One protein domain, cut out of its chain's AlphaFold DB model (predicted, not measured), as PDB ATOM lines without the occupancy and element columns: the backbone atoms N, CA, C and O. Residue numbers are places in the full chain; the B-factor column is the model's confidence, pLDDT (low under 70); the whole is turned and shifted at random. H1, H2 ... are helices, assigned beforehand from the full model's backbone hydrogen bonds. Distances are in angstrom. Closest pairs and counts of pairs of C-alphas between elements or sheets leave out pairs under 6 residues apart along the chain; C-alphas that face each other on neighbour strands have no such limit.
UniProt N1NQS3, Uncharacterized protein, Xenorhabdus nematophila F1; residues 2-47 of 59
ATOM      1  N   ARG A   2      34.689 -93.927 102.100       64.75
ATOM      2  CA  ARG A   2      34.939 -92.508 102.474       64.75
ATOM      3  C   ARG A   2      34.877 -91.483 101.329       64.75
ATOM      4  O   ARG A   2      34.270 -90.442 101.486       64.75
ATOM      5  N   GLN A   3      35.432 -91.807 100.158       70.00
ATOM      6  CA  GLN A   3      35.431 -90.886  99.010       70.00
ATOM      7  C   GLN A   3      34.032 -90.593  98.448       70.00
ATOM      8  O   GLN A   3      33.794 -89.512  97.933       70.00
ATOM      9  N   ILE A   4      33.105 -91.554  98.514       75.31
ATOM     10  CA  ILE A   4      31.737 -91.357  98.007       75.31
ATOM     11  C   ILE A   4      30.944 -90.480  98.980       75.31
ATOM     12  O   ILE A   4      30.155 -89.650  98.545       75.31
ATOM     13  N   GLU A   5      31.179 -90.648 100.281       70.56
ATOM     14  CA  GLU A   5      30.557 -89.844 101.336       70.56
ATOM     15  C   GLU A   5      31.036 -88.387 101.277       70.56
ATOM     16  O   GLU A   5      30.202 -87.489 101.298       70.56
ATOM     17  N   GLU A   6      32.339 -88.151 101.084       72.56
ATOM     18  CA  GLU A   6      32.898 -86.799 100.906       72.56
ATOM     19  C   GLU A   6      32.331 -86.093  99.665       72.56
ATOM     20  O   GLU A   6      31.928 -84.935  99.737       72.56
ATOM     21  N   ILE A   7      32.230 -86.801  98.534       76.69
ATOM     22  CA  ILE A   7      31.631 -86.247  97.310       76.69
ATOM     23  C   ILE A   7      30.141 -85.942  97.525       76.69
ATOM     24  O   ILE A   7      29.636 -84.932  97.039       76.69
ATOM     25  N   ALA A   8      29.422 -86.799  98.255       75.38
ATOM     26  CA  ALA A   8      28.015 -86.571  98.564       75.38
ATOM     27  C   ALA A   8      27.826 -85.356  99.485       75.38
ATOM     28  O   ALA A   8      26.941 -84.543  99.224       75.38
ATOM     29  N   GLU A   9      28.663 -85.195 100.512       77.44
ATOM     30  CA  GLU A   9      28.658 -84.014 101.380       77.44
ATOM     31  C   GLU A   9      28.951 -82.731 100.600       77.44
ATOM     32  O   GLU A   9      28.237 -81.743 100.772       77.44
ATOM     33  N   GLU A  10      29.934 -82.746  99.698       77.94
ATOM     34  CA  GLU A  10      30.256 -81.585  98.865       77.94
ATOM     35  C   GLU A  10      29.070 -81.202  97.964       77.94
ATOM     36  O   GLU A  10      28.649 -80.043  97.950       77.94
ATOM     37  N   ILE A  11      28.449 -82.180  97.297       77.94
ATOM     38  CA  ILE A  11      27.272 -81.961  96.444       77.94
ATOM     39  C   ILE A  11      26.092 -81.416  97.258       77.94
ATOM     40  O   ILE A  11      25.451 -80.451  96.843       77.94
ATOM     41  N   VAL A  12      25.806 -82.001  98.424       73.75
ATOM     42  CA  VAL A  12      24.722 -81.557  99.316       73.75
ATOM     43  C   VAL A  12      24.991 -80.139  99.824       73.75
ATOM     44  O   VAL A  12      24.097 -79.296  99.790       73.75
ATOM     45  N   SER A  13      26.225 -79.842 100.233       73.44
ATOM     46  CA  SER A  13      26.608 -78.521 100.734       73.44
ATOM     47  C   SER A  13      26.485 -77.436  99.662       73.44
ATOM     48  O   SER A  13      25.962 -76.363  99.949       73.44
ATOM     49  N   GLY A  14      26.873 -77.732  98.416       73.56
ATOM     50  CA  GLY A  14      26.723 -76.816  97.286       73.56
ATOM     51  C   GLY A  14      25.270 -76.631  96.853       73.56
ATOM     52  O   GLY A  14      24.879 -75.525  96.487       73.56
ATOM     53  N   LEU A  15      24.448 -77.684  96.935       71.94
ATOM     54  CA  LEU A  15      23.028 -77.599  96.594       71.94
ATOM     55  C   LEU A  15      22.271 -76.676  97.552       71.94
ATOM     56  O   LEU A  15      21.449 -75.905  97.079       71.94
ATOM     57  N   PHE A  16      22.573 -76.708  98.853       72.44
ATOM     58  CA  PHE A  16      21.837 -75.954  99.880       72.44
ATOM     59  C   PHE A  16      22.585 -74.716 100.412       72.44
ATOM     60  O   PHE A  16      22.184 -74.131 101.420       72.44
ATOM     61  N   ALA A  17      23.656 -74.287  99.735       73.62
ATOM     62  CA  ALA A  17      24.498 -73.161 100.149       73.62
ATOM     63  C   ALA A  17      23.753 -71.812 100.200       73.62
ATOM     64  O   ALA A  17      24.113 -70.933 100.981       73.62
ATOM     65  N   ASP A  18      22.683 -71.660  99.412       76.94
ATOM     66  CA  ASP A  18      21.914 -70.413  99.281       76.94
ATOM     67  C   ASP A  18      20.985 -70.121 100.479       76.94
ATOM     68  O   ASP A  18      20.199 -69.172 100.440       76.94
ATOM     69  N   GLY A  19      21.014 -70.951 101.532       74.50
ATOM     70  CA  GLY A  19      20.141 -70.818 102.707       74.50
ATOM     71  C   GLY A  19      18.667 -71.137 102.430       74.50
ATOM     72  O   GLY A  19      17.826 -70.988 103.315       74.50
ATOM     73  N   LYS A  20      18.357 -71.585 101.210       81.25
ATOM     74  CA  LYS A  20      17.041 -72.086 100.824       81.25
ATOM     75  C   LYS A  20      16.860 -73.489 101.371       81.25
ATOM     76  O   LYS A  20      17.738 -74.344 101.256       81.25
ATOM     77  N   THR A  21      15.687 -73.745 101.922       80.62
ATOM     78  CA  THR A  21      15.255 -75.107 102.214       80.62
ATOM     79  C   THR A  21      15.184 -75.913 100.910       80.62
ATOM     80  O   THR A  21      14.908 -75.344  99.847       80.62
ATOM     81  N   PRO A  22      15.357 -77.246 100.958       76.31
ATOM     82  CA  PRO A  22      15.220 -78.086  99.769       76.31
ATOM     83  C   PRO A  22      13.910 -77.831  99.007       76.31
ATOM     84  O   PRO A  22      13.891 -77.731  97.785       76.31
ATOM     85  N   MET A  23      12.813 -77.627  99.734       83.69
ATOM     86  CA  MET A  23      11.509 -77.286  99.163       83.69
ATOM     87  C   MET A  23      11.522 -75.997  98.338       83.69
ATOM     88  O   MET A  23      11.001 -75.978  97.226       83.69
ATOM     89  N   GLU A  24      12.136 -74.931  98.852       83.00
ATOM     90  CA  GLU A  24      12.235 -73.643  98.155       83.00
ATOM     91  C   GLU A  24      13.090 -73.739  96.891       83.00
ATOM     92  O   GLU A  24      12.779 -73.111  95.882       83.00
ATOM     93  N   GLN A  25      14.145 -74.551  96.925       82.31
ATOM     94  CA  GLN A  25      15.019 -74.775  95.778       82.31
ATOM     95  C   GLN A  25      14.330 -75.547  94.653       82.31
ATOM     96  O   GLN A  25      14.495 -75.209  93.482       82.31
ATOM     97  N   PHE A  26      13.537 -76.561  94.998       82.31
ATOM     98  CA  PHE A  26      12.776 -77.342  94.023       82.31
ATOM     99  C   PHE A  26      11.421 -76.713  93.668       82.31
ATOM    100  O   PHE A  26      10.741 -77.199  92.767       82.31
ATOM    101  N   GLY A  27      11.022 -75.633  94.351       87.19
ATOM    102  CA  GLY A  27       9.727 -74.983  94.151       87.19
ATOM    103  C   GLY A  27       8.543 -75.885  94.508       87.19
ATOM    104  O   GLY A  27       7.479 -75.772  93.898       87.19
ATOM    105  N   ILE A  28       8.730 -76.800  95.465       87.06
ATOM    106  CA  ILE A  28       7.720 -77.773  95.893       87.06
ATOM    107  C   ILE A  28       7.298 -77.530  97.339       87.06
ATOM    108  O   ILE A  28       8.057 -77.012  98.150       87.06
ATOM    109  N   ASN A  29       6.083 -77.946  97.682       88.69
ATOM    110  CA  ASN A  29       5.607 -77.988  99.064       88.69
ATOM    111  C   ASN A  29       5.661 -79.412  99.647       88.69
ATOM    112  O   ASN A  29       5.832 -80.393  98.923       88.69
ATOM    113  N   TRP A  30       5.451 -79.531 100.962       81.19
ATOM    114  CA  TRP A  30       5.453 -80.812 101.683       81.19
ATOM    115  C   TRP A  30       4.520 -81.870 101.086       81.19
ATOM    116  O   TRP A  30       4.922 -83.014 100.913       81.19
ATOM    117  N   LYS A  31       3.309 -81.479 100.676       85.00
ATOM    118  CA  LYS A  31       2.345 -82.395 100.051       85.00
ATOM    119  C   LYS A  31       2.870 -82.966  98.729       85.00
ATOM    120  O   LYS A  31       2.562 -84.101  98.380       85.00
ATOM    121  N   GLN A  32       3.639 -82.185  97.972       82.25
ATOM    122  CA  GLN A  32       4.291 -82.649  96.744       82.25
ATOM    123  C   GLN A  32       5.514 -83.525  97.045       82.25
ATOM    124  O   GLN A  32       5.736 -84.499  96.330       82.25
ATOM    125  N   ALA A  33       6.269 -83.230  98.107       82.25
ATOM    126  CA  ALA A  33       7.386 -84.063  98.551       82.25
ATOM    127  C   ALA A  33       6.920 -85.464  98.998       82.25
ATOM    128  O   ALA A  33       7.470 -86.463  98.542       82.25
ATOM    129  N   GLU A  34       5.844 -85.552  99.784       80.06
ATOM    130  CA  GLU A  34       5.229 -86.828 100.198       80.06
ATOM    131  C   GLU A  34       4.780 -87.681  98.996       80.06
ATOM    132  O   GLU A  34       4.924 -88.904  98.974       80.06
ATOM    133  N   GLN A  35       4.273 -87.035  97.941       79.69
ATOM    134  CA  GLN A  35       3.885 -87.728  96.710       79.69
ATOM    135  C   GLN A  35       5.081 -88.289  95.933       79.69
ATOM    136  O   GLN A  35       4.927 -89.300  95.249       79.69
ATOM    137  N   LEU A  36       6.257 -87.663  96.012       74.50
ATOM    138  CA  LEU A  36       7.479 -88.203  95.408       74.50
ATOM    139  C   LEU A  36       7.977 -89.433  96.170       74.50
ATOM    140  O   LEU A  36       8.369 -90.413  95.538       74.50
ATOM    141  N   ASP A  37       7.883 -89.414  97.496       67.38
ATOM    142  CA  ASP A  37       8.304 -90.529  98.349       67.38
ATOM    143  C   ASP A  37       7.456 -91.787  98.084       67.38
ATOM    144  O   ASP A  37       7.974 -92.852  97.744       67.38
ATOM    145  N   SER A  38       6.128 -91.622  98.031       64.75
ATOM    146  CA  SER A  38       5.192 -92.711  97.695       64.75
ATOM    147  C   SER A  38       5.387 -93.308  96.290       64.75
ATOM    148  O   SER A  38       5.062 -94.471  96.046       64.75
ATOM    149  N   ARG A  39       5.928 -92.533  95.337       59.34
ATOM    150  CA  ARG A  39       6.238 -93.016  93.979       59.34
ATOM    151  C   ARG A  39       7.562 -93.767  93.922       59.34
ATOM    152  O   ARG A  39       7.681 -94.697  93.125       59.34
ATOM    153  N   ASN A  40       8.530 -93.392  94.754       56.19
ATOM    154  CA  ASN A  40       9.801 -94.100  94.852       56.19
ATOM    155  C   ASN A  40       9.629 -95.479  95.495       56.19
ATOM    156  O   ASN A  40      10.219 -96.435  95.000       56.19
ATOM    157  N   GLU A  41       8.773 -95.627  96.508       54.91
ATOM    158  CA  GLU A  41       8.467 -96.946  97.088       54.91
ATOM    159  C   GLU A  41       7.905 -97.922  96.039       54.91
ATOM    160  O   GLU A  41       8.351 -99.066  95.945       54.91
ATOM    161  N   ALA A  42       7.001 -97.450  95.175       55.00
ATOM    162  CA  ALA A  42       6.426 -98.261  94.100       55.00
ATOM    163  C   ALA A  42       7.442 -98.633  92.999       55.00
ATOM    164  O   ALA A  42       7.333 -99.697  92.390       55.00
ATOM    165  N   GLN A  43       8.440 -97.782  92.731       52.78
ATOM    166  CA  GLN A  43       9.476 -98.053  91.724       52.78
ATOM    167  C   GLN A  43      10.620 -98.923  92.264       52.78
ATOM    168  O   GLN A  43      11.187 -99.723  91.518       52.78
ATOM    169  N   LEU A  44      10.932 -98.832  93.559       51.03
ATOM    170  CA  LEU A  44      11.924 -99.689  94.214       51.03
ATOM    171  C   LEU A  44      11.435-101.135  94.386       51.03
ATOM    172  O   LEU A  44      12.260-102.050  94.408       51.03
ATOM    173  N   ASP A  45      10.120-101.360  94.449       52.66
ATOM    174  CA  ASP A  45       9.527-102.705  94.438       52.66
ATOM    175  C   ASP A  45       9.581-103.346  93.035       52.66
ATOM    176  O   ASP A  45       9.883-104.531  92.888       52.66
ATOM    177  N   GLN A  46       9.437-102.546  91.971       47.38
ATOM    178  CA  GLN A  46       9.578-103.013  90.580       47.38
ATOM    179  C   GLN A  46      11.036-103.265  90.145       47.38
ATOM    180  O   GLN A  46      11.274-103.889  89.111       47.38
ATOM    181  N   GLY A  47      12.020-102.826  90.937       49.44
ATOM    182  CA  GLY A  47      13.450-103.046  90.691       49.44
ATOM    183  C   GLY A  47      14.052-104.289  91.363       49.44
ATOM    184  O   GLY A  47      15.217-104.596  91.112       49.44
TER     185      GLY A  47
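What this domain is: This is residues 2 to 47 of the 59 residues of an uncharacterized protein of Xenorhabdus nematophila F1 (UniProt N1NQS3). From the first residue you trace an open, flat U: H1 runs to the base, the short H2 lies in the base, and H3 runs back as the other arm. The middle between H1 and H3 is empty. The printed part has 46 residues, all helix by class, in the order H1, H2, H3, with no named strand. It is only just loose, close to extended, with a radius of gyration of the C-alphas of 13.8 A and spans of 30 by 28 by 9 A.

How they stand to each other: Start at H1, residues 2 to 15; it is apart from H2, residues 22 to 26, but only just, with the closest C-alphas 8.4 A apart. H3, residues 30 to 46, is close to H2 but not clearly touching: the closest C-alphas, of Met 23 and Trp 30, are 7.4 A apart. H1 and H3 are apart. In H1 and H2 every O i to N i+4 pair is within hydrogen-bond range; in H3, 11 of 13.

Where its parts are: Find C-alpha 2 at (34.939, -92.508, 102.474); H1 runs 20.0 A to C-alpha 15. H2 spans 6.3 A. H3 runs 25.2 A to C-alpha 46 at (9.578, -103.013, 90.580).

The domain as a whole: The C-alphas farthest apart, of Gly 19 and Gln 46, are 36.0 A apart. The printed part has no cut and no long link. Look for pLDDT under 70 at residue 2 and residues 37 to 47.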